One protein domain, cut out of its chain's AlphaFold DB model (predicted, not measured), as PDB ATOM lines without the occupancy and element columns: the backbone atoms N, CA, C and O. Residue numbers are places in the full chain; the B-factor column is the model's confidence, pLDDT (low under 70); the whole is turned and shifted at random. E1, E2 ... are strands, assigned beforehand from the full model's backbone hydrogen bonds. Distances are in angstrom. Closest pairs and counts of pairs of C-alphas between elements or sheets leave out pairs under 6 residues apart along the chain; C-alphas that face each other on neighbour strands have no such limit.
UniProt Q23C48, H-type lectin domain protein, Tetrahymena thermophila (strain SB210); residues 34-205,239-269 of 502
ATOM      1  N   ILE A  34     -15.065  -5.072 -58.653       67.38
ATOM      2  CA  ILE A  34     -16.349  -5.636 -58.238       67.38
ATOM      3  C   ILE A  34     -17.177  -5.944 -59.483       67.38
ATOM      4  O   ILE A  34     -17.236  -5.141 -60.414       67.38
ATOM      5  N   PHE A  35     -17.836  -7.099 -59.485       61.94
ATOM      6  CA  PHE A  35     -18.799  -7.498 -60.504       61.94
ATOM      7  C   PHE A  35     -20.045  -8.075 -59.836       61.94
ATOM      8  O   PHE A  35     -19.940  -8.932 -58.958       61.94
ATOM      9  N   ILE A  36     -21.219  -7.619 -60.267       66.25
ATOM     10  CA  ILE A  36     -22.513  -8.128 -59.810       66.25
ATOM     11  C   ILE A  36     -23.231  -8.720 -61.012       66.25
ATOM     12  O   ILE A  36     -23.301  -8.092 -62.068       66.25
ATOM     13  N   LYS A  37     -23.785  -9.916 -60.837       69.50
ATOM     14  CA  LYS A  37     -24.598 -10.581 -61.846       69.50
ATOM     15  C   LYS A  37     -25.830 -11.195 -61.211       69.50
ATOM     16  O   LYS A  37     -25.727 -11.937 -60.238       69.50
ATOM     17  N   GLN A  38     -26.992 -10.905 -61.777       69.38
ATOM     18  CA  GLN A  38     -28.218 -11.598 -61.420       69.38
ATOM     19  C   GLN A  38     -28.292 -12.937 -62.162       69.38
ATOM     20  O   GLN A  38     -28.049 -13.004 -63.365       69.38
ATOM     21  N   GLU A  39     -28.661 -13.994 -61.445       73.62
ATOM     22  CA  GLU A  39     -28.837 -15.340 -61.976       73.62
ATOM     23  C   GLU A  39     -30.251 -15.861 -61.715       73.62
ATOM     24  O   GLU A  39     -30.807 -15.732 -60.622       73.62
ATOM     25  N   GLN A  40     -30.832 -16.484 -62.739       68.75
ATOM     26  CA  GLN A  40     -32.147 -17.128 -62.693       68.75
ATOM     27  C   GLN A  40     -32.049 -18.493 -63.376       68.75
ATOM     28  O   GLN A  40     -32.475 -18.674 -64.513       68.75
ATOM     29  N   GLN A  41     -31.401 -19.446 -62.709       64.25
ATOM     30  CA  GLN A  41     -31.026 -20.720 -63.331       64.25
ATOM     31  C   GLN A  41     -32.147 -21.760 -63.384       64.25
ATOM     32  O   GLN A  41     -32.147 -22.623 -64.259       64.25
ATOM     33  N   VAL A  42     -33.116 -21.681 -62.469       57.94
ATOM     34  CA  VAL A  42     -34.298 -22.551 -62.473       57.94
ATOM     35  C   VAL A  42     -35.499 -21.670 -62.792       57.94
ATOM     36  O   VAL A  42     -35.796 -20.728 -62.055       57.94
ATOM     37  N   TRP A  43     -36.152 -21.946 -63.920       57.88
ATOM     38  CA  TRP A  43     -37.325 -21.223 -64.409       57.88
ATOM     39  C   TRP A  43     -38.232 -22.207 -65.136       57.88
ATOM     40  O   TRP A  43     -37.723 -22.909 -66.001       57.88
ATOM     41  N   GLN A  44     -39.527 -22.232 -64.784       50.12
ATOM     42  CA  GLN A  44     -40.712 -22.980 -65.284       50.12
ATOM     43  C   GLN A  44     -40.559 -24.229 -66.193       50.12
ATOM     44  O   GLN A  44     -41.372 -25.141 -66.086       50.12
ATOM     45  N   LYS A  45     -39.585 -24.298 -67.104       53.31
ATOM     46  CA  LYS A  45     -39.265 -25.432 -67.986       53.31
ATOM     47  C   LYS A  45     -38.154 -26.350 -67.461       53.31
ATOM     48  O   LYS A  45     -38.091 -27.495 -67.899       53.31
ATOM     49  N   THR A  46     -37.299 -25.878 -66.552       67.56
ATOM     50  CA  THR A  46     -36.191 -26.664 -65.982       67.56
ATOM     51  C   THR A  46     -36.417 -26.828 -64.486       67.56
ATOM     52  O   THR A  46     -36.635 -25.834 -63.799       67.56
ATOM     53  N   GLN A  47     -36.386 -28.065 -63.989       81.38
ATOM     54  CA  GLN A  47     -36.594 -28.398 -62.578       81.38
ATOM     55  C   GLN A  47     -35.404 -29.190 -62.042       81.38
ATOM     56  O   GLN A  47     -34.792 -29.972 -62.772       81.38
ATOM     57  N   ILE A  48     -35.108 -29.021 -60.755       88.25
ATOM     58  CA  ILE A  48     -34.149 -29.872 -60.046       88.25
ATOM     59  C   ILE A  48     -34.935 -30.722 -59.059       88.25
ATOM     60  O   ILE A  48     -35.474 -30.210 -58.080       88.25
ATOM     61  N   ASN A  49     -35.002 -32.022 -59.338       91.44
ATOM     62  CA  ASN A  49     -35.705 -32.991 -58.500       91.44
ATOM     63  C   ASN A  49     -35.118 -33.051 -57.073       91.44
ATOM     64  O   ASN A  49     -33.951 -32.691 -56.874       91.44
ATOM     65  N   PRO A  50     -35.879 -33.566 -56.091       94.06
ATOM     66  CA  PRO A  50     -35.426 -33.695 -54.710       94.06
ATOM     67  C   PRO A  50     -34.057 -34.374 -54.599       94.06
ATOM     68  O   PRO A  50     -33.832 -35.435 -55.190       94.06
ATOM     69  N   TYR A  51     -33.140 -33.755 -53.848       94.25
ATOM     70  CA  TYR A  51     -31.770 -34.244 -53.614       94.25
ATOM     71  C   TYR A  51     -30.921 -34.417 -54.884       94.25
ATOM     72  O   TYR A  51     -29.901 -35.112 -54.880       94.25
ATOM     73  N   LYS A  52     -31.338 -33.815 -56.000       96.19
ATOM     74  CA  LYS A  52     -30.527 -33.701 -57.212       96.19
ATOM     75  C   LYS A  52     -29.827 -32.355 -57.250       96.19
ATOM     76  O   LYS A  52     -30.151 -31.432 -56.503       96.19
ATOM     77  N   TYR A  53     -28.845 -32.271 -58.133       95.56
ATOM     78  CA  TYR A  53     -28.076 -31.064 -58.353       95.56
ATOM     79  C   TYR A  53     -27.847 -30.832 -59.840       95.56
ATOM     80  O   TYR A  53     -27.946 -31.753 -60.654       95.56
ATOM     81  N   GLN A  54     -27.502 -29.594 -60.165       94.19
ATOM     82  CA  GLN A  54     -27.032 -29.191 -61.476       94.19
ATOM     83  C   GLN A  54     -25.869 -28.211 -61.314       94.19
ATOM     84  O   GLN A  54     -25.879 -27.364 -60.419       94.19
ATOM     85  N   ASP A  55     -24.862 -28.353 -62.171       94.50
ATOM     86  CA  ASP A  55     -23.706 -27.465 -62.208       94.50
ATOM     87  C   ASP A  55     -23.913 -26.377 -63.271       94.50
ATOM     88  O   ASP A  55     -24.435 -26.625 -64.360       94.50
ATOM     89  N   PHE A  56     -23.487 -25.166 -62.936       93.19
ATOM     90  CA  PHE A  56     -23.623 -23.966 -63.748       93.19
ATOM     91  C   PHE A  56     -22.279 -23.250 -63.865       93.19
ATOM     92  O   PHE A  56     -21.350 -23.473 -63.077       93.19
ATOM     93  N   SER A  57     -22.175 -22.371 -64.862       93.31
ATOM     94  CA  SER A  57     -21.006 -21.523 -65.051       93.31
ATOM     95  C   SER A  57     -21.398 -20.100 -65.420       93.31
ATOM     96  O   SER A  57     -22.394 -19.861 -66.100       93.31
ATOM     97  N   VAL A  58     -20.596 -19.157 -64.941       89.81
ATOM     98  CA  VAL A  58     -20.764 -17.723 -65.126       89.81
ATOM     99  C   VAL A  58     -19.457 -17.143 -65.625       89.81
ATOM    100  O   VAL A  58     -18.413 -17.334 -65.006       89.81
ATOM    101  N   ASP A  59     -19.538 -16.416 -66.735       87.69
ATOM    102  CA  ASP A  59     -18.435 -15.612 -67.245       87.69
ATOM    103  C   ASP A  59     -18.232 -14.373 -66.358       87.69
ATOM    104  O   ASP A  59     -19.156 -13.588 -66.135       87.69
ATOM    105  N   LEU A  60     -17.015 -14.233 -65.839       87.00
ATOM    106  CA  LEU A  60     -16.550 -13.120 -65.014       87.00
ATOM    107  C   LEU A  60     -15.562 -12.211 -65.762       87.00
ATOM    108  O   LEU A  60     -15.019 -11.283 -65.166       87.00
ATOM    109  N   SER A  61     -15.310 -12.450 -67.053       83.44
ATOM    110  CA  SER A  61     -14.325 -11.712 -67.857       83.44
ATOM    111  C   SER A  61     -14.550 -10.193 -67.850       83.44
ATOM    112  O   SER A  61     -13.588  -9.421 -67.822       83.44
ATOM    113  N   PHE A  62     -15.808  -9.751 -67.769       75.50
ATOM    114  CA  PHE A  62     -16.178  -8.339 -67.635       75.50
ATOM    115  C   PHE A  62     -15.653  -7.681 -66.353       75.50
ATOM    116  O   PHE A  62     -15.366  -6.483 -66.368       75.50
ATOM    117  N   GLY A  63     -15.477  -8.447 -65.272       69.69
ATOM    118  CA  GLY A  63     -14.947  -7.950 -64.001       69.69
ATOM    119  C   GLY A  63     -13.471  -7.549 -64.067       69.69
ATOM    120  O   GLY A  63     -13.015  -6.777 -63.224       69.69
ATOM    121  N   LYS A  64     -12.728  -8.024 -65.085       81.62
ATOM    122  CA  LYS A  64     -11.293  -7.743 -65.296       81.62
ATOM    123  C   LYS A  64     -10.476  -7.894 -64.004       81.62
ATOM    124  O   LYS A  64      -9.665  -7.030 -63.658       81.62
ATOM    125  N   PHE A  65     -10.737  -8.982 -63.283       80.88
ATOM    126  CA  PHE A  65     -10.122  -9.276 -61.997       80.88
ATOM    127  C   PHE A  65      -8.619  -9.529 -62.146       80.88
ATOM    128  O   PHE A  65      -8.177 -10.155 -63.112       80.88
ATOM    129  N   GLN A  66      -7.825  -9.039 -61.197       84.94
ATOM    130  CA  GLN A  66      -6.373  -9.240 -61.195       84.94
ATOM    131  C   GLN A  66      -6.007 -10.492 -60.392       84.94
ATOM    132  O   GLN A  66      -5.129 -11.259 -60.791       84.94
ATOM    133  N   LYS A  67      -6.722 -10.741 -59.292       90.12
ATOM    134  CA  LYS A  67      -6.653 -11.955 -58.474       90.12
ATOM    135  C   LYS A  67      -7.961 -12.733 -58.595       90.12
ATOM    136  O   LYS A  67      -8.943 -12.260 -59.157       90.12
ATOM    137  N   THR A  68      -7.974 -13.954 -58.073       94.12
ATOM    138  CA  THR A  68      -9.207 -14.739 -57.974       94.12
ATOM    139  C   THR A  68     -10.206 -14.011 -57.066       94.12
ATOM    140  O   THR A  68      -9.889 -13.805 -55.890       94.12
ATOM    141  N   PRO A  69     -11.392 -13.624 -57.570       92.69
ATOM    142  CA  PRO A  69     -12.363 -12.885 -56.778       92.69
ATOM    143  C   PRO A  69     -13.003 -13.770 -55.701       92.69
ATOM    144  O   PRO A  69     -13.203 -14.974 -55.873       92.69
ATOM    145  N   LYS A  70     -13.376 -13.140 -54.591       93.06
ATOM    146  CA  LYS A  70     -14.229 -13.691 -53.533       93.06
ATOM    147  C   LYS A  70     -15.679 -13.618 -54.001       93.06
ATOM    148  O   LYS A  70     -16.083 -12.605 -54.563       93.06
ATOM    149  N   VAL A  71     -16.457 -14.673 -53.771       93.94
ATOM    150  CA  VAL A  71     -17.825 -14.795 -54.300       93.94
ATOM    151  C   VAL A  71     -18.841 -14.820 -53.168       93.94
ATOM    152  O   VAL A  71     -18.705 -15.591 -52.222       93.94
ATOM    153  N   VAL A  72     -19.884 -14.007 -53.300       87.88
ATOM    154  CA  VAL A  72     -21.052 -13.970 -52.420       87.88
ATOM    155  C   VAL A  72     -22.294 -14.287 -53.246       87.88
ATOM    156  O   VAL A  72     -22.516 -13.681 -54.293       87.88
ATOM    157  N   TYR A  73     -23.124 -15.199 -52.749       90.94
ATOM    158  CA  TYR A  73     -24.461 -15.442 -53.292       90.94
ATOM    159  C   TYR A  73     -25.515 -14.808 -52.387       90.94
ATOM    160  O   TYR A  73     -25.418 -14.934 -51.163       90.94
ATOM    161  N   GLY A  74     -26.525 -14.179 -52.985       82.12
ATOM    162  CA  GLY A  74     -27.682 -13.630 -52.280       82.12
ATOM    163  C   GLY A  74     -28.995 -14.094 -52.900       82.12
ATOM    164  O   GLY A  74     -29.304 -13.728 -54.031       82.12
ATOM    165  N   LEU A  75     -29.769 -14.889 -52.162       82.62
ATOM    166  CA  LEU A  75     -31.105 -15.332 -52.563       82.62
ATOM    167  C   LEU A  75     -32.032 -14.141 -52.872       82.62
ATOM    168  O   LEU A  75     -32.084 -13.181 -52.109       82.62
ATOM    169  N   THR A  76     -32.805 -14.238 -53.955       72.62
ATOM    170  CA  THR A  76     -33.850 -13.257 -54.311       72.62
ATOM    171  C   THR A  76     -35.227 -13.905 -54.438       72.62
ATOM    172  O   THR A  76     -36.221 -13.362 -53.949       72.62
ATOM    173  N   VAL A  77     -35.283 -15.082 -55.068       74.06
ATOM    174  CA  VAL A  77     -36.507 -15.840 -55.337       74.06
ATOM    175  C   VAL A  77     -36.253 -17.315 -55.068       74.06
ATOM    176  O   VAL A  77     -35.246 -17.860 -55.516       74.06
ATOM    177  N   TYR A  78     -37.191 -17.964 -54.391       82.12
ATOM    178  CA  TYR A  78     -37.231 -19.406 -54.179       82.12
ATOM    179  C   TYR A  78     -38.644 -19.911 -54.461       82.12
ATOM    180  O   TYR A  78     -39.600 -19.358 -53.927       82.12
ATOM    181  N   ASN A  79     -38.776 -20.939 -55.292       79.94
ATOM    182  CA  ASN A  79     -40.033 -21.621 -55.559       79.94
ATOM    183  C   ASN A  79     -39.802 -23.126 -55.708       79.94
ATOM    184  O   ASN A  79     -38.876 -23.558 -56.408       79.94
ATOM    185  N   SER A  80     -40.666 -23.912 -55.093       82.81
ATOM    186  CA  SER A  80     -40.554 -25.362 -54.993       82.81
ATOM    187  C   SER A  80     -41.921 -26.042 -55.004       82.81
ATOM    188  O   SER A  80     -42.957 -25.383 -54.969       82.81
ATOM    189  N   ASP A  81     -41.937 -27.372 -55.075       82.50
ATOM    190  CA  ASP A  81     -43.137 -28.172 -54.808       82.50
ATOM    191  C   ASP A  81     -43.540 -28.169 -53.316       82.50
ATOM    192  O   ASP A  81     -42.831 -27.648 -52.454       82.50
ATOM    193  N   TYR A  82     -44.683 -28.783 -52.994       80.69
ATOM    194  CA  TYR A  82     -45.218 -28.908 -51.626       80.69
ATOM    195  C   TYR A  82     -44.557 -30.012 -50.784       80.69
ATOM    196  O   TYR A  82     -45.214 -30.688 -49.995       80.69
ATOM    197  N   SER A  83     -43.256 -30.248 -50.939       81.56
ATOM    198  CA  SER A  83     -42.561 -31.183 -50.050       81.56
ATOM    199  C   SER A  83     -42.545 -30.665 -48.607       81.56
ATOM    200  O   SER A  83     -42.397 -29.469 -48.359       81.56
ATOM    201  N   SER A  84     -42.625 -31.555 -47.618       81.06
ATOM    202  CA  SER A  84     -42.365 -31.163 -46.227       81.06
ATOM    203  C   SER A  84     -40.904 -30.753 -46.024       81.06
ATOM    204  O   SER A  84     -40.608 -29.951 -45.148       81.06
ATOM    205  N   ASN A  85     -39.986 -31.288 -46.832       88.38
ATOM    206  CA  ASN A  85     -38.578 -30.914 -46.801       88.38
ATOM    207  C   ASN A  85     -38.334 -29.839 -47.853       88.38
ATOM    208  O   ASN A  85     -38.443 -30.099 -49.046       88.38
ATOM    209  N   GLN A  86     -38.015 -28.635 -47.399       88.25
ATOM    210  CA  GLN A  86     -37.840 -27.462 -48.244       88.25
ATOM    211  C   GLN A  86     -36.393 -27.003 -48.174       88.25
ATOM    212  O   GLN A  86     -35.828 -26.916 -47.084       88.25
ATOM    213  N   GLY A  87     -35.797 -26.647 -49.304       91.44
ATOM    214  CA  GLY A  87     -34.477 -26.047 -49.276       91.44
ATOM    215  C   GLY A  87     -33.669 -26.211 -50.544       91.44
ATOM    216  O   GLY A  87     -33.996 -26.961 -51.465       91.44
ATOM    217  N   PHE A  88     -32.558 -25.496 -50.552       95.12
ATOM    218  CA  PHE A  88     -31.556 -25.557 -51.597       95.12
ATOM    219  C   PHE A  88     -30.189 -25.206 -51.015       95.12
ATOM    220  O   PHE A  88     -30.092 -24.606 -49.940       95.12
ATOM    221  N   LEU A  89     -29.139 -25.523 -51.763       96.19
ATOM    222  CA  LEU A  89     -27.770 -25.162 -51.433       96.19
ATOM    223  C   LEU A  89     -26.996 -24.781 -52.696       96.19
ATOM    224  O   LEU A  89     -26.971 -25.533 -53.670       96.19
ATOM    225  N   LEU A  90     -26.339 -23.620 -52.664       95.81
ATOM    226  CA  LEU A  90     -25.335 -23.232 -53.654       95.81
ATOM    227  C   LEU A  90     -23.932 -23.591 -53.152       95.81
ATOM    228  O   LEU A  90     -23.561 -23.246 -52.033       95.81
ATOM    229  N   GLN A  91     -23.126 -24.250 -53.980       95.56
ATOM    230  CA  GLN A  91     -21.737 -24.585 -53.653       95.56
ATOM    231  C   GLN A  91     -20.814 -24.093 -54.761       95.56
ATOM    232  O   GLN A  91     -21.006 -24.430 -55.923       95.56
ATOM    233  N   THR A  92     -19.797 -23.301 -54.424       96.19
ATOM    234  CA  THR A  92     -18.778 -22.909 -55.405       96.19
ATOM    235  C   THR A  92     -17.901 -24.116 -55.728       96.19
ATOM    236  O   THR A  92     -17.209 -24.621 -54.848       96.19
ATOM    237  N   ASN A  93     -17.898 -24.546 -56.989       96.31
ATOM    238  CA  ASN A  93     -17.039 -25.627 -57.474       96.31
ATOM    239  C   ASN A  93     -15.628 -25.098 -57.764       96.31
ATOM    240  O   ASN A  93     -14.631 -25.689 -57.357       96.31
ATOM    241  N   SER A  94     -15.541 -23.964 -58.464       97.50
ATOM    242  CA  SER A  94     -14.274 -23.306 -58.792       97.50
ATOM    243  C   SER A  94     -14.487 -21.832 -59.117       97.50
ATOM    244  O   SER A  94     -15.492 -21.475 -59.730       97.50
ATOM    245  N   VAL A  95     -13.509 -20.987 -58.800       97.00
ATOM    246  CA  VAL A  95     -13.484 -19.577 -59.210       97.00
ATOM    247  C   VAL A  95     -12.091 -19.194 -59.704       97.00
ATOM    248  O   VAL A  95     -11.081 -19.589 -59.120       97.00
ATOM    249  N   ASN A  96     -12.033 -18.437 -60.793       97.00
ATOM    250  CA  ASN A  96     -10.826 -17.781 -61.292       97.00
ATOM    251  C   ASN A  96     -11.172 -16.360 -61.775       97.00
ATOM    252  O   ASN A  96     -12.290 -15.887 -61.575       97.00
ATOM    253  N   GLN A  97     -10.219 -15.662 -62.396       94.19
ATOM    254  CA  GLN A  97     -10.414 -14.262 -62.796       94.19
ATOM    255  C   GLN A  97     -11.460 -14.048 -63.900       94.19
ATOM    256  O   GLN A  97     -11.911 -12.925 -64.090       94.19
ATOM    257  N   THR A  98     -11.834 -15.084 -64.652       94.12
ATOM    258  CA  THR A  98     -12.734 -14.950 -65.809       94.12
ATOM    259  C   THR A  98     -13.939 -15.869 -65.739       94.12
ATOM    260  O   THR A  98     -14.800 -15.803 -66.605       94.12
ATOM    261  N   SER A  99     -14.034 -16.738 -64.738       95.88
ATOM    262  CA  SER A  99     -15.131 -17.689 -64.635       95.88
ATOM    263  C   SER A  99     -15.398 -18.122 -63.202       95.88
ATOM    264  O   SER A  99     -14.499 -18.252 -62.369       95.88
ATOM    265  N   LEU A 100     -16.670 -18.394 -62.958       96.31
ATOM    266  CA  LEU A 100     -17.185 -19.033 -61.765       96.31
ATOM    267  C   LEU A 100     -17.940 -20.291 -62.187       96.31
ATOM    268  O   LEU A 100     -18.747 -20.251 -63.114       96.31
ATOM    269  N   SER A 101     -17.693 -21.402 -61.504       96.88
ATOM    270  CA  SER A 101     -18.531 -22.595 -61.559       96.88
ATOM    271  C   SER A 101     -19.114 -22.867 -60.183       96.88
ATOM    272  O   SER A 101     -18.401 -22.811 -59.177       96.88
ATOM    273  N   TYR A 102     -20.404 -23.180 -60.144       96.00
ATOM    274  CA  TYR A 102     -21.107 -23.532 -58.920       96.00
ATOM    275  C   TYR A 102     -22.122 -24.639 -59.168       96.00
ATOM    276  O   TYR A 102     -22.603 -24.836 -60.282       96.00
ATOM    277  N   ARG A 103     -22.459 -25.333 -58.091       95.50
ATOM    278  CA  ARG A 103     -23.498 -26.341 -58.007       95.50
ATOM    279  C   ARG A 103     -24.718 -25.760 -57.325       95.50
ATOM    280  O   ARG A 103     -24.592 -25.164 -56.259       95.50
ATOM    281  N   LEU A 104     -25.888 -25.983 -57.902       95.38
ATOM    282  CA  LEU A 104     -27.163 -25.808 -57.222       95.38
ATOM    283  C   LEU A 104     -27.733 -27.182 -56.885       95.38
ATOM    284  O   LEU A 104     -27.973 -27.988 -57.783       95.38
ATOM    285  N   GLN A 105     -27.964 -27.427 -55.602       95.50
ATOM    286  CA  GLN A 105     -28.529 -28.660 -55.070       95.50
ATOM    287  C   GLN A 105     -29.890 -28.398 -54.417       95.50
ATOM    288  O   GLN A 105     -30.072 -27.396 -53.729       95.50
ATOM    289  N   SER A 106     -30.838 -29.310 -54.631       94.94
ATOM    290  CA  SER A 106     -32.105 -29.377 -53.895       94.94
ATOM    291  C   SER A 106     -31.924 -30.087 -52.546       94.94
ATOM    292  O   SER A 106     -31.285 -31.135 -52.489       94.94
ATOM    293  N   GLU A 107     -32.574 -29.583 -51.491       93.44
ATOM    294  CA  GLU A 107     -32.573 -30.174 -50.141       93.44
ATOM    295  C   GLU A 107     -33.936 -30.787 -49.758       93.44
ATOM    296  O   GLU A 107     -34.451 -30.588 -48.659       93.44
ATOM    297  N   GLY A 108     -34.528 -31.565 -50.671       88.50
ATOM    298  CA  GLY A 108     -35.695 -32.415 -50.381       88.50
ATOM    299  C   GLY A 108     -37.015 -32.007 -51.035       88.50
ATOM    300  O   GLY A 108     -38.021 -32.686 -50.827       88.50
ATOM    301  N   CYS A 109     -36.997 -30.975 -51.873       89.88
ATOM    302  CA  CYS A 109     -38.125 -30.517 -52.687       89.88
ATOM    303  C   CYS A 109     -37.749 -30.458 -54.172       89.88
ATOM    304  O   CYS A 109     -36.578 -30.326 -54.526       89.88
ATOM    305  N   THR A 110     -38.718 -30.486 -55.074       89.50
ATOM    306  CA  THR A 110     -38.454 -30.130 -56.473       89.50
ATOM    307  C   THR A 110     -38.279 -28.620 -56.564       89.50
ATOM    308  O   THR A 110     -39.209 -27.880 -56.257       89.50
ATOM    309  N   LEU A 111     -37.107 -28.143 -56.989       88.00
ATOM    310  CA  LEU A 111     -36.890 -26.721 -57.259       88.00
ATOM    311  C   LEU A 111     -37.492 -26.369 -58.616       88.00
ATOM    312  O   LEU A 111     -37.146 -26.976 -59.632       88.00
ATOM    313  N   VAL A 112     -38.374 -25.373 -58.620       80.50
ATOM    314  CA  VAL A 112     -39.178 -24.963 -59.785       80.50
ATOM    315  C   VAL A 112     -38.802 -23.558 -60.234       80.50
ATOM    316  O   VAL A 112     -38.844 -23.245 -61.426       80.50
ATOM    317  N   GLN A 113     -38.386 -22.717 -59.288       81.19
ATOM    318  CA  GLN A 113     -37.775 -21.433 -59.582       81.19
ATOM    319  C   GLN A 113     -36.726 -21.096 -58.531       81.19
ATOM    320  O   GLN A 113     -36.966 -21.223 -57.334       81.19
ATOM    321  N   LEU A 114     -35.570 -20.613 -58.966       83.81
ATOM    322  CA  LEU A 114     -34.566 -20.079 -58.060       83.81
ATOM    323  C   LEU A 114     -33.865 -18.906 -58.728       83.81
ATOM    324  O   LEU A 114     -33.285 -19.045 -59.807       83.81
ATOM    325  N   GLY A 115     -33.927 -17.757 -58.064       81.50
ATOM    326  CA  GLY A 115     -33.225 -16.544 -58.447       81.50
ATOM    327  C   GLY A 115     -32.281 -16.114 -57.337       81.50
ATOM    328  O   GLY A 115     -32.662 -16.061 -56.165       81.50
ATOM    329  N   PHE A 116     -31.062 -15.741 -57.690       81.88
ATOM    330  CA  PHE A 116     -30.080 -15.211 -56.751       81.88
ATOM    331  C   PHE A 116     -29.123 -14.265 -57.466       81.88
ATOM    332  O   PHE A 116     -28.981 -14.291 -58.682       81.88
ATOM    333  N   ASN A 117     -28.455 -13.425 -56.693       79.06
ATOM    334  CA  ASN A 117     -27.411 -12.551 -57.188       79.06
ATOM    335  C   ASN A 117     -26.043 -13.122 -56.831       79.06
ATOM    336  O   ASN A 117     -25.857 -13.672 -55.743       79.06
ATOM    337  N   ILE A 118     -25.088 -12.947 -57.733       82.88
ATOM    338  CA  ILE A 118     -23.675 -13.248 -57.552       82.88
ATOM    339  C   ILE A 118     -22.932 -11.922 -57.453       82.88
ATOM    340  O   ILE A 118     -23.024 -11.089 -58.352       82.88
ATOM    341  N   LEU A 119     -22.170 -11.749 -56.381       81.88
ATOM    342  CA  LEU A 119     -21.236 -10.647 -56.193       81.88
ATOM    343  C   LEU A 119     -19.818 -11.226 -56.147       81.88
ATOM    344  O   LEU A 119     -19.494 -12.005 -55.254       81.88
ATOM    345  N   ALA A 120     -18.991 -10.860 -57.122       82.56
ATOM    346  CA  ALA A 120     -17.585 -11.231 -57.216       82.56
ATOM    347  C   ALA A 120     -16.710 -10.008 -56.899       82.56
ATOM    348  O   ALA A 120     -16.879  -8.950 -57.507       82.56
ATOM    349  N   ILE A 121     -15.800 -10.146 -55.933       82.38
ATOM    350  CA  ILE A 121     -15.006  -9.046 -55.375       82.38
ATOM    351  C   ILE A 121     -13.538  -9.436 -55.335       82.38
ATOM    352  O   ILE A 121     -13.153 -10.401 -54.678       82.38
ATOM    353  N   ASP A 122     -12.701  -8.643 -55.974       83.19
ATOM    354  CA  ASP A 122     -11.255  -8.704 -55.844       83.19
ATOM    355  C   ASP A 122     -10.817  -7.417 -55.154       83.19
ATOM    356  O   ASP A 122     -10.598  -6.413 -55.820       83.19
ATOM    357  N   ASP A 123     -10.817  -7.458 -53.819       79.44
ATOM    358  CA  ASP A 123     -10.382  -6.390 -52.913       79.44
ATOM    359  C   ASP A 123      -9.656  -7.043 -51.716       79.44
ATOM    360  O   ASP A 123     -10.173  -8.013 -51.130       79.44
ATOM    361  N   PRO A 124      -8.436  -6.597 -51.356       79.69
ATOM    362  CA  PRO A 124      -7.690  -7.136 -50.218       79.69
ATOM    363  C   PRO A 124      -8.307  -6.832 -48.840       79.69
ATOM    364  O   PRO A 124      -8.084  -7.615 -47.919       79.69
ATOM    365  N   ASN A 125      -9.082  -5.756 -48.693       80.88
ATOM    366  CA  ASN A 125      -9.727  -5.327 -47.443       80.88
ATOM    367  C   ASN A 125     -11.101  -5.969 -47.215       80.88
ATOM    368  O   ASN A 125     -11.736  -5.748 -46.182       80.88
ATOM    369  N   VAL A 126     -11.562  -6.766 -48.175       82.88
ATOM    370  CA  VAL A 126     -12.815  -7.510 -48.092       82.88
ATOM    371  C   VAL A 126     -12.542  -8.952 -47.695       82.88
ATOM    372  O   VAL A 126     -11.613  -9.575 -48.190       82.88
ATOM    373  N   GLU A 127     -13.381  -9.552 -46.868       89.81
ATOM    374  CA  GLU A 127     -13.394 -10.990 -46.626       89.81
ATOM    375  C   GLU A 127     -14.801 -11.544 -46.824       89.81
ATOM    376  O   GLU A 127     -15.794 -10.870 -46.558       89.81
ATOM    377  N   VAL A 128     -14.888 -12.784 -47.305       92.31
ATOM    378  CA  VAL A 128     -16.146 -13.521 -47.374       92.31
ATOM    379  C   VAL A 128     -16.022 -14.766 -46.511       92.31
ATOM    380  O   VAL A 128     -15.211 -15.641 -46.805       92.31
ATOM    381  N   GLN A 129     -16.837 -14.857 -45.463       95.19
ATOM    382  CA  GLN A 129     -16.908 -16.041 -44.608       95.19
ATOM    383  C   GLN A 129     -18.207 -16.799 -44.835       95.19
ATOM    384  O   GLN A 129     -19.288 -16.239 -44.689       95.19
ATOM    385  N   GLN A 130     -18.115 -18.097 -45.107       95.25
ATOM    386  CA  GLN A 130     -19.287 -18.968 -45.158       95.25
ATOM    387  C   GLN A 130     -19.546 -19.558 -43.772       95.25
ATOM    388  O   GLN A 130     -18.638 -20.094 -43.135       95.25
ATOM    389  N   LYS A 131     -20.783 -19.457 -43.289       94.81
ATOM    390  CA  LYS A 131     -21.218 -20.027 -42.012       94.81
ATOM    391  C   LYS A 131     -22.472 -20.864 -42.220       94.81
ATOM    392  O   LYS A 131     -23.375 -20.479 -42.964       94.81
ATOM    393  N   ILE A 132     -22.516 -21.990 -41.522       94.69
ATOM    394  CA  ILE A 132     -23.703 -22.831 -41.391       94.69
ATOM    395  C   ILE A 132     -24.307 -22.504 -40.030       94.69
ATOM    396  O   ILE A 132     -23.638 -22.642 -39.008       94.69
ATOM    397  N   LEU A 133     -25.543 -22.022 -40.025       92.62
ATOM    398  CA  LEU A 133     -26.261 -21.632 -38.820       92.62
ATOM    399  C   LEU A 133     -27.323 -22.680 -38.515       92.62
ATOM    400  O   LEU A 133     -28.127 -23.015 -39.382       92.62
ATOM    401  N   GLN A 134     -27.330 -23.173 -37.279       92.31
ATOM    402  CA  GLN A 134     -28.317 -24.128 -36.777       92.31
ATOM    403  C   GLN A 134     -29.228 -23.451 -35.757       92.31
ATOM    404  O   GLN A 134     -28.775 -22.604 -34.981       92.31
ATOM    405  N   SER A 135     -30.522 -23.777 -35.787       87.94
ATOM    406  CA  SER A 135     -31.514 -23.136 -34.914       87.94
ATOM    407  C   SER A 135     -31.152 -23.318 -33.436       87.94
ATOM    408  O   SER A 135     -30.829 -24.418 -32.995       87.94
ATOM    409  N   GLY A 136     -31.165 -22.226 -32.671       86.25
ATOM    410  CA  GLY A 136     -30.781 -22.190 -31.258       86.25
ATOM    411  C   GLY A 136     -29.271 -22.099 -31.004       86.25
ATOM    412  O   GLY A 136     -28.862 -21.884 -29.862       86.25
ATOM    413  N   VAL A 137     -28.431 -22.208 -32.038       91.31
ATOM    414  CA  VAL A 137     -26.971 -22.155 -31.897       91.31
ATOM    415  C   VAL A 137     -26.466 -20.731 -32.115       91.31
ATOM    416  O   VAL A 137     -26.779 -20.061 -33.099       91.31
ATOM    417  N   THR A 138     -25.638 -20.263 -31.183       92.19
ATOM    418  CA  THR A 138     -24.916 -18.995 -31.322       92.19
ATOM    419  C   THR A 138     -23.612 -19.232 -32.076       92.19
ATOM    420  O   THR A 138     -22.805 -20.057 -31.659       92.19
ATOM    421  N   THR A 139     -23.386 -18.487 -33.158       94.19
ATOM    422  CA  THR A 139     -22.146 -18.539 -33.946       94.19
ATOM    423  C   THR A 139     -21.402 -17.212 -33.829       94.19
ATOM    424  O   THR A 139     -22.021 -16.151 -33.773       94.19
ATOM    425  N   ILE A 140     -20.070 -17.257 -33.793       95.06
ATOM    426  CA  ILE A 140     -19.223 -16.059 -33.795       95.06
ATOM    427  C   ILE A 140     -18.549 -15.919 -35.164       95.06
ATOM    428  O   ILE A 140     -18.034 -16.885 -35.737       95.06
ATOM    429  N   ILE A 141     -18.578 -14.701 -35.689       93.88
ATOM    430  CA  ILE A 141     -17.890 -14.276 -36.902       93.88
ATOM    431  C   ILE A 141     -16.700 -13.438 -36.450       93.88
ATOM    432  O   ILE A 141     -16.895 -12.368 -35.877       93.88
ATOM    433  N   ASN A 142     -15.492 -13.945 -36.692       96.44
ATOM    434  CA  ASN A 142     -14.243 -13.295 -36.308       96.44
ATOM    435  C   ASN A 142     -13.569 -12.753 -37.558       96.44
ATOM    436  O   ASN A 142     -13.237 -13.530 -38.449       96.44
ATOM    437  N   GLY A 143     -13.360 -11.449 -37.611       92.31
ATOM    438  CA  GLY A 143     -12.533 -10.809 -38.615       92.31
ATOM    439  C   GLY A 143     -11.044 -10.970 -38.313       92.31
ATOM    440  O   GLY A 143     -10.638 -11.158 -37.167       92.31
ATOM    441  N   THR A 144     -10.210 -10.853 -39.343       92.19
ATOM    442  CA  THR A 144      -8.747 -10.808 -39.199       92.19
ATOM    443  C   THR A 144      -8.239  -9.440 -38.744       92.19
ATOM    444  O   THR A 144      -7.112  -9.328 -38.272       92.19
ATOM    445  N   GLN A 145      -9.057  -8.394 -38.903       90.88
ATOM    446  CA  GLN A 145      -8.768  -7.006 -38.531       90.88
ATOM    447  C   GLN A 145     -10.042  -6.336 -37.997       90.88
ATOM    448  O   GLN A 145     -11.119  -6.939 -38.006       90.88
ATOM    449  N   SER A 146      -9.938  -5.085 -37.538       85.44
ATOM    450  CA  SER A 146     -11.106  -4.314 -37.110       85.44
ATOM    451  C   SER A 146     -12.114  -4.189 -38.255       85.44
ATOM    452  O   SER A 146     -11.810  -3.678 -39.330       85.44
ATOM    453  N   ILE A 147     -13.326  -4.679 -38.023       79.06
ATOM    454  CA  ILE A 147     -14.430  -4.707 -38.972       79.06
ATOM    455  C   ILE A 147     -15.069  -3.322 -39.023       79.06
ATOM    456  O   ILE A 147     -15.624  -2.830 -38.034       79.06
ATOM    457  N   GLN A 148     -15.039  -2.720 -40.207       77.50
ATOM    458  CA  GLN A 148     -15.766  -1.497 -40.513       77.50
ATOM    459  C   GLN A 148     -17.245  -1.804 -40.763       77.50
ATOM    460  O   GLN A 148     -18.114  -1.163 -40.172       77.50
ATOM    461  N   GLN A 149     -17.534  -2.793 -41.614       73.38
ATOM    462  CA  GLN A 149     -18.895  -3.174 -41.998       73.38
ATOM    463  C   GLN A 149     -19.017  -4.689 -42.180       73.38
ATOM    464  O   GLN A 149     -18.050  -5.369 -42.521       73.38
ATOM    465  N   ILE A 150     -20.220  -5.218 -41.953       75.94
ATOM    466  CA  ILE A 150     -20.545  -6.629 -42.158       75.94
ATOM    467  C   ILE A 150     -21.969  -6.773 -42.698       75.94
ATOM    468  O   ILE A 150     -22.884  -6.095 -42.229       75.94
ATOM    469  N   ALA A 151     -22.156  -7.668 -43.665       77.62
ATOM    470  CA  ALA A 151     -23.453  -7.995 -44.249       77.62
ATOM    471  C   ALA A 151     -23.598  -9.509 -44.450       77.62
ATOM    472  O   ALA A 151     -22.674 -10.158 -44.935       77.62
ATOM    473  N   GLY A 152     -24.753 -10.069 -44.080       79.44
ATOM    474  CA  GLY A 152     -25.077 -11.482 -44.291       79.44
ATOM    475  C   GLY A 152     -25.940 -11.705 -45.533       79.44
ATOM    476  O   GLY A 152     -26.809 -10.890 -45.833       79.44
ATOM    477  N   PHE A 153     -25.733 -12.827 -46.225       82.62
ATOM    478  CA  PHE A 153     -26.487 -13.222 -47.417       82.62
ATOM    479  C   PHE A 153     -26.793 -14.717 -47.390       82.62
ATOM    480  O   PHE A 153     -25.897 -15.524 -47.149       82.62
ATOM    481  N   ILE A 154     -28.042 -15.097 -47.652       87.06
ATOM    482  CA  ILE A 154     -28.440 -16.507 -47.729       87.06
ATOM    483  C   ILE A 154     -28.024 -17.077 -49.080       87.06
ATOM    484  O   ILE A 154     -28.386 -16.526 -50.121       87.06
ATOM    485  N   TYR A 155     -27.352 -18.222 -49.052       93.44
ATOM    486  CA  TYR A 155     -27.042 -19.008 -50.250       93.44
ATOM    487  C   TYR A 155     -27.590 -20.436 -50.205       93.44
ATOM    488  O   TYR A 155     -27.368 -21.224 -51.122       93.44
ATOM    489  N   GLY A 156     -28.317 -20.759 -49.142       93.56
ATOM    490  CA  GLY A 156     -29.054 -21.998 -48.999       93.56
ATOM    491  C   GLY A 156     -29.787 -22.050 -47.668       93.56
ATOM    492  O   GLY A 156     -29.478 -21.302 -46.736       93.56
ATOM    493  N   PHE A 157     -30.729 -22.973 -47.551       93.50
ATOM    494  CA  PHE A 157     -31.356 -23.335 -46.283       93.50
ATOM    495  C   PHE A 157     -31.924 -24.752 -46.365       93.50
ATOM    496  O   PHE A 157     -32.083 -25.297 -47.455       93.50
ATOM    497  N   GLN A 158     -32.256 -25.314 -45.206       92.56
ATOM    498  CA  GLN A 158     -32.987 -26.566 -45.070       92.56
ATOM    499  C   GLN A 158     -34.077 -26.408 -44.003       92.56
ATOM    500  O   GLN A 158     -33.801 -26.057 -42.850       92.56
ATOM    501  N   GLY A 159     -35.317 -26.660 -44.400       89.69
ATOM    502  CA  GLY A 159     -36.515 -26.622 -43.575       89.69
ATOM    503  C   GLY A 159     -37.304 -27.923 -43.659       89.69
ATOM    504  O   GLY A 159     -37.131 -28.719 -44.580       89.69
ATOM    505  N   ASN A 160     -38.163 -28.133 -42.668       88.06
ATOM    506  CA  ASN A 160     -38.976 -29.339 -42.482       88.06
ATOM    507  C   ASN A 160     -40.484 -29.042 -42.466       88.06
ATOM    508  O   ASN A 160     -41.269 -29.839 -41.951       88.06
ATOM    509  N   SER A 161     -40.875 -27.883 -42.993       80.50
ATOM    510  CA  SER A 161     -42.266 -27.498 -43.181       80.50
ATOM    511  C   SER A 161     -42.472 -26.976 -44.596       80.50
ATOM    512  O   SER A 161     -41.645 -26.225 -45.114       80.50
ATOM    513  N   GLN A 162     -43.611 -27.329 -45.186       70.44
ATOM    514  CA  GLN A 162     -44.115 -26.730 -46.423       70.44
ATOM    515  C   GLN A 162     -44.761 -25.352 -46.175       70.44
ATOM    516  O   GLN A 162     -44.863 -24.537 -47.085       70.44
ATOM    517  N   ASP A 163     -45.160 -25.072 -44.930       67.56
ATOM    518  CA  ASP A 163     -45.901 -23.874 -44.546       67.56
ATOM    519  C   ASP A 163     -45.083 -22.991 -43.605       67.56
ATOM    520  O   ASP A 163     -44.384 -23.477 -42.712       67.56
ATOM    521  N   GLN A 164     -45.212 -21.674 -43.785       64.12
ATOM    522  CA  GLN A 164     -44.648 -20.660 -42.892       64.12
ATOM    523  C   GLN A 164     -43.171 -20.910 -42.561       64.12
ATOM    524  O   GLN A 164     -42.774 -20.997 -41.397       64.12
ATOM    525  N   LEU A 165     -42.340 -21.020 -43.599       68.38
ATOM    526  CA  LEU A 165     -40.895 -20.919 -43.476       68.38
ATOM    527  C   LEU A 165     -40.585 -19.527 -42.955       68.38
ATOM    528  O   LEU A 165     -40.587 -18.539 -43.696       68.38
ATOM    529  N   VAL A 166     -40.382 -19.465 -41.646       69.56
ATOM    530  CA  VAL A 166     -39.933 -18.256 -40.996       69.56
ATOM    531  C   VAL A 166     -38.414 -18.280 -40.986       69.56
ATOM    532  O   VAL A 166     -37.846 -19.334 -40.761       69.56
ATOM    533  N   LEU A 167     -37.715 -17.165 -41.158       72.06
ATOM    534  CA  LEU A 167     -36.279 -17.080 -40.844       72.06
ATOM    535  C   LEU A 167     -36.073 -15.886 -39.932       72.06
ATOM    536  O   LEU A 167     -36.525 -14.812 -40.280       72.06
ATOM    537  N   LYS A 168     -35.451 -16.065 -38.765       72.75
ATOM    538  CA  LYS A 168     -35.134 -14.973 -37.836       72.75
ATOM    539  C   LYS A 168     -33.733 -15.182 -37.283       72.75
ATOM    540  O   LYS A 168     -33.411 -16.270 -36.804       72.75
ATOM    541  N   TYR A 169     -32.918 -14.141 -37.326       74.75
ATOM    542  CA  TYR A 169     -31.614 -14.108 -36.674       74.75
ATOM    543  C   TYR A 169     -31.358 -12.703 -36.132       74.75
ATOM    544  O   TYR A 169     -32.009 -11.748 -36.551       74.75
ATOM    545  N   SER A 170     -30.412 -12.603 -35.208       74.19
ATOM    546  CA  SER A 170     -29.879 -11.342 -34.705       74.19
ATOM    547  C   SER A 170     -28.372 -11.303 -34.917       74.19
ATOM    548  O   SER A 170     -27.683 -12.293 -34.658       74.19
ATOM    549  N   LEU A 171     -27.852 -10.165 -35.378       77.06
ATOM    550  CA  LEU A 171     -26.417  -9.921 -35.527       77.06
ATOM    551  C   LEU A 171     -25.973  -8.828 -34.546       77.06
ATOM    552  O   LEU A 171     -26.353  -7.667 -34.661       77.06
ATOM    553  N   THR A 172     -25.160  -9.189 -33.556       81.44
ATOM    554  CA  THR A 172     -24.726  -8.293 -32.475       81.44
ATOM    555  C   THR A 172     -23.214  -8.121 -32.495       81.44
ATOM    556  O   THR A 172     -22.480  -9.104 -32.442       81.44
ATOM    557  N   LYS A 173     -22.727  -6.880 -32.526       84.25
ATOM    558  CA  LYS A 173     -21.292  -6.589 -32.393       84.25
ATOM    559  C   LYS A 173     -20.803  -6.978 -30.992       84.25
ATOM    560  O   LYS A 173     -21.430  -6.590 -30.010       84.25
ATOM    561  N   ILE A 174     -19.712  -7.741 -30.907       89.75
ATOM    562  CA  ILE A 174     -19.059  -8.097 -29.634       89.75
ATOM    563  C   ILE A 174     -17.950  -7.085 -29.340       89.75
ATOM    564  O   ILE A 174     -17.929  -6.469 -28.279       89.75
ATOM    565  N   ASP A 175     -17.055  -6.888 -30.306       91.56
ATOM    566  CA  ASP A 175     -15.910  -5.981 -30.227       91.56
ATOM    567  C   ASP A 175     -15.579  -5.419 -31.626       91.56
ATOM    568  O   ASP A 175     -16.414  -5.450 -32.533       91.56
ATOM    569  N   SER A 176     -14.392  -4.834 -31.815       88.88
ATOM    570  CA  SER A 176     -14.010  -4.269 -33.116       88.88
ATOM    571  C   SER A 176     -13.795  -5.319 -34.210       88.88
ATOM    572  O   SER A 176     -13.900  -4.964 -35.375       88.88
ATOM    573  N   MET A 177     -13.528  -6.578 -33.868       91.81
ATOM    574  CA  MET A 177     -13.177  -7.656 -34.797       91.81
ATOM    575  C   MET A 177     -14.239  -8.756 -34.860       91.81
ATOM    576  O   MET A 177     -14.169  -9.597 -35.748       91.81
ATOM    577  N   SER A 178     -15.220  -8.768 -33.957       91.25
ATOM    578  CA  SER A 178     -16.093  -9.928 -33.772       91.25
ATOM    579  C   SER A 178     -17.575  -9.561 -33.723       91.25
ATOM    580  O   SER A 178     -17.987  -8.603 -33.061       91.25
ATOM    581  N   TYR A 179     -18.398 -10.382 -34.375       89.94
ATOM    582  CA  TYR A 179     -19.859 -10.320 -34.315       89.94
ATOM    583  C   TYR A 179     -20.437 -11.660 -33.868       89.94
ATOM    584  O   TYR A 179     -19.991 -12.729 -34.277       89.94
ATOM    585  N   LYS A 180     -21.474 -11.597 -33.041       88.12
ATOM    586  CA  LYS A 180     -22.296 -12.725 -32.622       88.12
ATOM    587  C   LYS A 180     -23.518 -12.804 -33.523       88.12
ATOM    588  O   LYS A 180     -24.237 -11.815 -33.635       88.12
ATOM    589  N   ILE A 181     -23.798 -13.973 -34.087       87.38
ATOM    590  CA  ILE A 181     -25.072 -14.258 -34.743       87.38
ATOM    591  C   ILE A 181     -25.846 -15.322 -33.972       87.38
ATOM    592  O   ILE A 181     -25.299 -16.363 -33.602       87.38
ATOM    593  N   GLN A 182     -27.124 -15.054 -33.715       82.19
ATOM    594  CA  GLN A 182     -28.037 -16.009 -33.094       82.19
ATOM    595  C   GLN A 182     -29.198 -16.255 -34.041       82.19
ATOM    596  O   GLN A 182     -29.923 -15.331 -34.390       82.19
ATOM    597  N   PHE A 183     -29.360 -17.501 -34.463       81.50
ATOM    598  CA  PHE A 183     -30.434 -17.943 -35.341       81.50
ATOM    599  C   PHE A 183     -31.428 -18.760 -34.510       81.50
ATOM    600  O   PHE A 183     -31.024 -19.662 -33.782       81.50
ATOM    601  N   SER A 184     -32.717 -18.421 -34.562       79.50
ATOM    602  CA  SER A 184     -33.762 -19.139 -33.821       79.50
ATOM    603  C   SER A 184     -35.004 -19.275 -34.681       79.50
ATOM    604  O   SER A 184     -35.595 -18.283 -35.120       79.50
ATOM    605  N   ASN A 185     -35.375 -20.520 -34.963       78.88
ATOM    606  CA  ASN A 185     -36.474 -20.825 -35.853       78.88
ATOM    607  C   ASN A 185     -37.172 -22.153 -35.562       78.88
ATOM    608  O   ASN A 185     -36.537 -23.102 -35.110       78.88
ATOM    609  N   GLN A 186     -38.469 -22.207 -35.864       79.81
ATOM    610  CA  GLN A 186     -39.292 -23.405 -35.700       79.81
ATOM    611  C   GLN A 186     -39.219 -24.339 -36.916       79.81
ATOM    612  O   GLN A 186     -39.128 -25.548 -36.733       79.81
ATOM    613  N   ASN A 187     -39.209 -23.783 -38.134       82.56
ATOM    614  CA  ASN A 187     -39.448 -24.541 -39.372       82.56
ATOM    615  C   ASN A 187     -38.239 -24.571 -40.325       82.56
ATOM    616  O   ASN A 187     -38.237 -25.303 -41.314       82.56
ATOM    617  N   ILE A 188     -37.202 -23.778 -40.035       86.56
ATOM    618  CA  ILE A 188     -35.908 -23.824 -40.724       86.56
ATOM    619  C   ILE A 188     -34.861 -24.340 -39.740       86.56
ATOM    620  O   ILE A 188     -34.558 -23.689 -38.741       86.56
ATOM    621  N   GLN A 189     -34.304 -25.513 -40.023       88.62
ATOM    622  CA  GLN A 189     -33.330 -26.168 -39.149       88.62
ATOM    623  C   GLN A 189     -31.924 -25.613 -39.378       88.62
ATOM    624  O   GLN A 189     -31.194 -25.351 -38.418       88.62
ATOM    625  N   THR A 190     -31.586 -25.384 -40.652       91.38
ATOM    626  CA  THR A 190     -30.250 -24.977 -41.091       91.38
ATOM    627  C   THR A 190     -30.338 -23.833 -42.094       91.38
ATOM    628  O   THR A 190     -31.141 -23.876 -43.027       91.38
ATOM    629  N   VAL A 191     -29.481 -22.825 -41.941       91.94
ATOM    630  CA  VAL A 191     -29.305 -21.735 -42.911       91.94
ATOM    631  C   VAL A 191     -27.837 -21.636 -43.296       91.94
ATOM    632  O   VAL A 191     -26.954 -21.633 -42.440       91.94
ATOM    633  N   TYR A 192     -27.580 -21.511 -44.591       94.56
ATOM    634  CA  TYR A 192     -26.253 -21.324 -45.151       94.56
ATOM    635  C   TYR A 192     -26.079 -19.846 -45.515       94.56
ATOM    636  O   TYR A 192     -26.785 -19.323 -46.384       94.56
ATOM    637  N   MET A 193     -25.165 -19.154 -44.826       90.81
ATOM    638  CA  MET A 193     -24.936 -17.715 -45.001       90.81
ATOM    639  C   MET A 193     -23.500 -17.383 -45.403       90.81
ATOM    640  O   MET A 193     -22.550 -17.921 -44.840       90.81
ATOM    641  N   ASN A 194     -23.344 -16.457 -46.346       90.62
ATOM    642  CA  ASN A 194     -22.082 -15.778 -46.616       90.62
ATOM    643  C   ASN A 194     -22.085 -14.444 -45.865       90.62
ATOM    644  O   ASN A 194     -23.053 -13.691 -45.959       90.62
ATOM    645  N   PHE A 195     -21.005 -14.137 -45.159       86.50
ATOM    646  CA  PHE A 195     -20.770 -12.843 -44.537       86.50
ATOM    647  C   PHE A 195     -19.724 -12.086 -45.331       86.50
ATOM    648  O   PHE A 195     -18.574 -12.511 -45.386       86.50
ATOM    649  N   LEU A 196     -20.140 -10.974 -45.925       84.19
ATOM    650  CA  LEU A 196     -19.248  -9.987 -46.507       84.19
ATOM    651  C   LEU A 196     -18.746  -9.083 -45.381       84.19
ATOM    652  O   LEU A 196     -19.543  -8.391 -44.750       84.19
ATOM    653  N   ILE A 197     -17.444  -9.112 -45.124       82.88
ATOM    654  CA  ILE A 197     -16.771  -8.353 -44.073       82.88
ATOM    655  C   ILE A 197     -15.861  -7.332 -44.750       82.88
ATOM    656  O   ILE A 197     -15.068  -7.691 -45.615       82.88
ATOM    657  N   ILE A 198     -15.971  -6.070 -44.353       79.00
ATOM    658  CA  ILE A 198     -15.119  -4.979 -44.830       79.00
ATOM    659  C   ILE A 198     -14.287  -4.499 -43.647       79.00
ATOM    660  O   ILE A 198     -14.842  -4.121 -42.609       79.00
ATOM    661  N   TYR A 199     -12.966  -4.537 -43.788       82.00
ATOM    662  CA  TYR A 199     -12.028  -4.119 -42.750       82.00
ATOM    663  C   TYR A 199     -11.752  -2.618 -42.779       82.00
ATOM    664  O   TYR A 199     -11.798  -1.979 -43.827       82.00
ATOM    665  N   GLN A 200     -11.436  -2.056 -41.613       76.75
ATOM    666  CA  GLN A 200     -10.913  -0.701 -41.506       76.75
ATOM    667  C   GLN A 200      -9.534  -0.646 -42.170       76.75
ATOM    668  O   GLN A 200      -8.604  -1.321 -41.730       76.75
ATOM    669  N   ASN A 201      -9.392   0.173 -43.209       71.69
ATOM    670  CA  ASN A 201      -8.088   0.418 -43.812       71.69
ATOM    671  C   ASN A 201      -7.258   1.308 -42.868       71.69
ATOM    672  O   ASN A 201      -7.681   2.405 -42.506       71.69
ATOM    673  N   SER A 202      -6.092   0.824 -42.440       52.16
ATOM    674  CA  SER A 202      -5.187   1.533 -41.524       52.16
ATOM    675  C   SER A 202      -4.122   2.375 -42.245       52.16
ATOM    676  O   SER A 202      -3.256   2.951 -41.586       52.16
ATOM    677  N   SER A 203      -4.172   2.472 -43.580       51.53
ATOM    678  CA  SER A 203      -3.200   3.242 -44.365       51.53
ATOM    679  C   SER A 203      -3.393   4.764 -44.205       51.53
ATOM    680  O   SER A 203      -4.474   5.273 -44.506       51.53
ATOM    681  N   PRO A 204      -2.364   5.524 -43.773       43.22
ATOM    682  CA  PRO A 204      -2.424   6.981 -43.621       43.22
ATOM    683  C   PRO A 204      -2.212   7.763 -44.936       43.22
ATOM    684  O   PRO A 204      -2.083   8.986 -44.901       43.22
ATOM    685  N   ASP A 205      -2.126   7.089 -46.088       42.66
ATOM    686  CA  ASP A 205      -1.772   7.722 -47.362       42.66
ATOM    687  C   ASP A 205      -2.961   8.471 -47.999       42.66
ATOM    688  O   ASP A 205      -3.998   7.888 -48.331       42.66
ATOM    689  N   ASP A 239     -25.704  -3.031 -65.153       30.83
ATOM    690  CA  ASP A 239     -27.030  -3.266 -65.724       30.83
ATOM    691  C   ASP A 239     -28.099  -2.866 -64.692       30.83
ATOM    692  O   ASP A 239     -27.876  -2.995 -63.490       30.83
ATOM    693  N   TYR A 240     -29.249  -2.370 -65.140       28.64
ATOM    694  CA  TYR A 240     -30.312  -1.731 -64.349       28.64
ATOM    695  C   TYR A 240     -31.008  -2.662 -63.321       28.64
ATOM    696  O   TYR A 240     -32.124  -2.385 -62.873       28.64
ATOM    697  N   SER A 241     -30.379  -3.772 -62.924       30.25
ATOM    698  CA  SER A 241     -30.870  -4.699 -61.915       30.25
ATOM    699  C   SER A 241     -30.853  -4.048 -60.535       30.25
ATOM    700  O   SER A 241     -29.810  -3.815 -59.919       30.25
ATOM    701  N   GLN A 242     -32.048  -3.777 -60.034       33.78
ATOM    702  CA  GLN A 242     -32.295  -3.484 -58.637       33.78
ATOM    703  C   GLN A 242     -31.720  -4.617 -57.746       33.78
ATOM    704  O   GLN A 242     -32.031  -5.785 -57.963       33.78
ATOM    705  N   ILE A 243     -30.980  -4.237 -56.689       45.25
ATOM    706  CA  ILE A 243     -30.976  -4.883 -55.356       45.25
ATOM    707  C   ILE A 243     -29.946  -6.010 -55.087       45.25
ATOM    708  O   ILE A 243     -30.204  -7.190 -55.304       45.25
ATOM    709  N   PHE A 244     -28.835  -5.662 -54.423       46.25
ATOM    710  CA  PHE A 244     -28.023  -6.578 -53.601       46.25
ATOM    711  C   PHE A 244     -28.055  -6.081 -52.144       46.25
ATOM    712  O   PHE A 244     -27.218  -5.276 -51.739       46.25
ATOM    713  N   PHE A 245     -29.068  -6.470 -51.361       48.88
ATOM    714  CA  PHE A 245     -29.217  -5.989 -49.978       48.88
ATOM    715  C   PHE A 245     -28.519  -6.906 -48.977       48.88
ATOM    716  O   PHE A 245     -28.822  -8.094 -48.893       48.88
ATOM    717  N   GLY A 246     -27.614  -6.325 -48.189       46.81
ATOM    718  CA  GLY A 246     -27.067  -6.966 -47.003       46.81
ATOM    719  C   GLY A 246     -28.129  -7.108 -45.920       46.81
ATOM    720  O   GLY A 246     -28.921  -6.198 -45.680       46.81
ATOM    721  N   LEU A 247     -28.149  -8.257 -45.258       53.28
ATOM    722  CA  LEU A 247     -29.161  -8.562 -44.265       53.28
ATOM    723  C   LEU A 247     -28.630  -8.219 -42.864       53.28
ATOM    724  O   LEU A 247     -27.733  -8.902 -42.358       53.28
ATOM    725  N   LYS A 248     -29.177  -7.179 -42.218       40.81
ATOM    726  CA  LYS A 248     -28.843  -6.840 -40.819       40.81
ATOM    727  C   LYS A 248     -29.798  -7.487 -39.809       40.81
ATOM    728  O   LYS A 248     -29.309  -8.016 -38.826       40.81
ATOM    729  N   ASP A 249     -31.091  -7.562 -40.127       40.75
ATOM    730  CA  ASP A 249     -32.124  -8.336 -39.426       40.75
ATOM    731  C   ASP A 249     -33.265  -8.589 -40.436       40.75
ATOM    732  O   ASP A 249     -33.886  -7.633 -40.899       40.75
ATOM    733  N   PHE A 250     -33.536  -9.837 -40.840       43.84
ATOM    734  CA  PHE A 250     -34.639 -10.144 -41.773       43.84
ATOM    735  C   PHE A 250     -35.496 -11.320 -41.318       43.84
ATOM    736  O   PHE A 250     -35.036 -12.238 -40.637       43.84
ATOM    737  N   GLY A 251     -36.757 -11.233 -41.745       42.91
ATOM    738  CA  GLY A 251     -37.776 -12.267 -41.707       42.91
ATOM    739  C   GLY A 251     -37.955 -12.874 -43.093       42.91
ATOM    740  O   GLY A 251     -38.222 -12.129 -44.027       42.91
ATOM    741  N   LEU A 252     -37.864 -14.192 -43.251       49.41
ATOM    742  CA  LEU A 252     -38.688 -14.854 -44.274       49.41
ATOM    743  C   LEU A 252     -40.001 -15.216 -43.591       49.41
ATOM    744  O   LEU A 252     -39.967 -15.534 -42.411       49.41
ATOM    745  N   THR A 253     -41.136 -15.105 -44.264       43.38
ATOM    746  CA  THR A 253     -42.415 -15.692 -43.847       43.38
ATOM    747  C   THR A 253     -43.150 -16.157 -45.085       43.38
ATOM    748  O   THR A 253     -43.528 -15.328 -45.911       43.38
ATOM    749  N   SER A 254     -43.343 -17.459 -45.227       50.88
ATOM    750  CA  SER A 254     -44.234 -17.969 -46.258       50.88
ATOM    751  C   SER A 254     -45.653 -18.229 -45.733       50.88
ATOM    752  O   SER A 254     -45.926 -18.080 -44.546       50.88
ATOM    753  N   GLY A 255     -46.582 -18.572 -46.617       44.28
ATOM    754  CA  GLY A 255     -48.017 -18.503 -46.399       44.28
ATOM    755  C   GLY A 255     -48.676 -19.329 -47.482       44.28
ATOM    756  O   GLY A 255     -48.305 -19.243 -48.654       44.28
ATOM    757  N   GLY A 256     -49.574 -20.208 -47.055       43.59
ATOM    758  CA  GLY A 256     -50.231 -21.153 -47.942       43.59
ATOM    759  C   GLY A 256     -51.205 -20.432 -48.867       43.59
ATOM    760  O   GLY A 256     -52.032 -19.644 -48.411       43.59
ATOM    761  N   CYS A 257     -51.123 -20.717 -50.164       45.34
ATOM    762  CA  CYS A 257     -52.224 -20.439 -51.075       45.34
ATOM    763  C   CYS A 257     -53.180 -21.636 -51.040       45.34
ATOM    764  O   CYS A 257     -52.794 -22.739 -51.412       45.34
ATOM    765  N   ILE A 258     -54.419 -21.418 -50.596       42.53
ATOM    766  CA  ILE A 258     -55.440 -22.471 -50.427       42.53
ATOM    767  C   ILE A 258     -55.986 -22.971 -51.784       42.53
ATOM    768  O   ILE A 258     -56.588 -24.036 -51.845       42.53
ATOM    769  N   LEU A 259     -55.758 -22.228 -52.876       43.00
ATOM    770  CA  LEU A 259     -56.339 -22.489 -54.204       43.00
ATOM    771  C   LEU A 259     -55.295 -22.629 -55.328       43.00
ATOM    772  O   LEU A 259     -55.649 -22.599 -56.503       43.00
ATOM    773  N   CYS A 260     -54.006 -22.745 -54.995       50.38
ATOM    774  CA  CYS A 260     -52.942 -22.854 -55.988       50.38
ATOM    775  C   CYS A 260     -52.473 -24.298 -56.098       50.38
ATOM    776  O   CYS A 260     -51.834 -24.833 -55.197       50.38
ATOM    777  N   ASP A 261     -52.746 -24.914 -57.233       39.88
ATOM    778  CA  ASP A 261     -52.254 -26.241 -57.546       39.88
ATOM    779  C   ASP A 261     -50.738 -26.191 -57.860       39.88
ATOM    780  O   ASP A 261     -50.291 -25.804 -58.939       39.88
ATOM    781  N   TYR A 262     -49.958 -26.615 -56.862       53.91
ATOM    782  CA  TYR A 262     -48.644 -27.297 -56.891       53.91
ATOM    783  C   TYR A 262     -47.347 -26.588 -56.462       53.91
ATOM    784  O   TYR A 262     -46.351 -27.304 -56.327       53.91
ATOM    785  N   TYR A 263     -47.305 -25.278 -56.178       55.00
ATOM    786  CA  TYR A 263     -46.018 -24.615 -55.898       55.00
ATOM    787  C   TYR A 263     -46.018 -23.604 -54.743       55.00
ATOM    788  O   TYR A 263     -46.953 -22.825 -54.547       55.00
ATOM    789  N   PHE A 264     -44.917 -23.604 -53.996       56.31
ATOM    790  CA  PHE A 264     -44.641 -22.765 -52.842       56.31
ATOM    791  C   PHE A 264     -43.547 -21.747 -53.172       56.31
ATOM    792  O   PHE A 264     -42.422 -22.132 -53.474       56.31
ATOM    793  N   GLY A 265     -43.846 -20.447 -53.062       55.16
ATOM    794  CA  GLY A 265     -42.933 -19.379 -53.474       55.16
ATOM    795  C   GLY A 265     -42.629 -18.341 -52.395       55.16
ATOM    796  O   GLY A 265     -43.517 -17.854 -51.697       55.16
ATOM    797  N   VAL A 266     -41.364 -17.936 -52.332       54.38
ATOM    798  CA  VAL A 266     -40.840 -16.808 -51.561       54.38
ATOM    799  C   VAL A 266     -40.140 -15.858 -52.532       54.38
ATOM    800  O   VAL A 266     -39.117 -16.209 -53.123       54.38
ATOM    801  N   LYS A 267     -40.654 -14.632 -52.676       53.59
ATOM    802  CA  LYS A 267     -39.915 -13.528 -53.303       53.59
ATOM    803  C   LYS A 267     -39.645 -12.445 -52.281       53.59
ATOM    804  O   LYS A 267     -40.561 -11.936 -51.634       53.59
ATOM    805  N   ILE A 268     -38.383 -12.052 -52.205       52.50
ATOM    806  CA  ILE A 268     -37.967 -10.893 -51.430       52.50
ATOM    807  C   ILE A 268     -38.295  -9.654 -52.265       52.50
ATOM    808  O   ILE A 268     -37.771  -9.486 -53.368       52.50
ATOM    809  N   GLN A 269     -39.192  -8.804 -51.766       41.78
ATOM    810  CA  GLN A 269     -39.495  -7.517 -52.386       41.78
ATOM    811  C   GLN A 269     -39.018  -6.366 -51.507       41.78
ATOM    812  O   GLN A 269     -39.184  -6.381 -50.289       41.78
TER     813      GLN A 269
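What this domain is: This is residues 34 to 205 and 239 to 269 of the 502 residues of the protein "H-type lectin domain protein" of Tetrahymena thermophila (strain SB210) (UniProt Q23C48). A large, curled wall of six strands, E2, E5, E4, E9, E12 and E7 in that order, has two further sheets face to face with it: a curled sheet E1, E6, E3, E13, and a small sheet E8, E11, E10 towards its E7 end. The strands of the facing sheets run nearly in line, and a long unnamed stretch, residues 239 to 263, leads to E13. The printed part has 203 residues, with no named helix and 13 named strands, E1 to E13 along the chain; each sheet is antiparallel and the class is all strand. The whole is compact, with a radius of gyration of the C-alphas of 17.5 A, yet elongated in outline, spanning 63 by 38 by 29 A.

How they stand to each other: The three sheets make a stack of sheets, face to face in turn. E1, residues 34 to 42, is an edge strand beside E6, residues 111 to 122, with N 35 and O 120 2.9 A apart, within hydrogen-bond range. E6 also pairs with E3, residues 70 to 80, through N 72 and O 119 at 2.8 A. E3 bends by 62 degrees at residue 77, and E13, residues 264 to 268, pairs with it through N 78 and O 266 at 2.9 A. In the largest sheet, edge strand E2, residues 53 to 59, pairs with E5, residues 99 to 106, through N 54 and O 104 at 2.9 A. E5 forms a hairpin with E4, residues 86 to 95, with N 91 and O 103 2.9 A apart. E9, residues 147 to 159, bends by 57 degrees at residue 156 and pairs with E4 through N 88 and O 157 at 3.1 A. E12, residues 188 to 199, pairs with E9 through N 151 and O 196 at 2.9 A, and with edge strand E7, residues 126 to 134, through N 129 and O 195 at 2.9 A. Between these two sheets, the closest C-alphas of E3 and E9 are those of Gly 74 and Phe 153, 5.0 A apart. E11, residues 178 to 183, pairs with E8, residues 138 to 142, through N 139 and O 181 at 2.9 A, and forms a hairpin with E10, residues 169 to 173, through N 170 and O 182 at 2.9 A. The closest C-alphas of E7 and E11 are those of Leu 133 and Phe 183, 6.6 A apart.

Where its parts are: E1 begins at C-alpha 34, (-16.349, -5.636, -58.238). The longer strands are E9 at 31.5 A, E6 at 31.4 A and E12 at 31.0 A, which ends at C-alpha 199, (-12.028, -4.119, -42.750). E13 ends at C-alpha 268, (-37.967, -10.893, -51.430).

The domain as a whole: The C-alphas farthest apart are those of Asp 205 and Leu 259, 62.7 A. Residues 206 to 238 are not printed, a gap of 33.1 A between C-alphas 205 and 239. Of the links printed whole, none is long. Confidence is under 70 for 52 residues, among them residues 40 to 46 and 239 to 269.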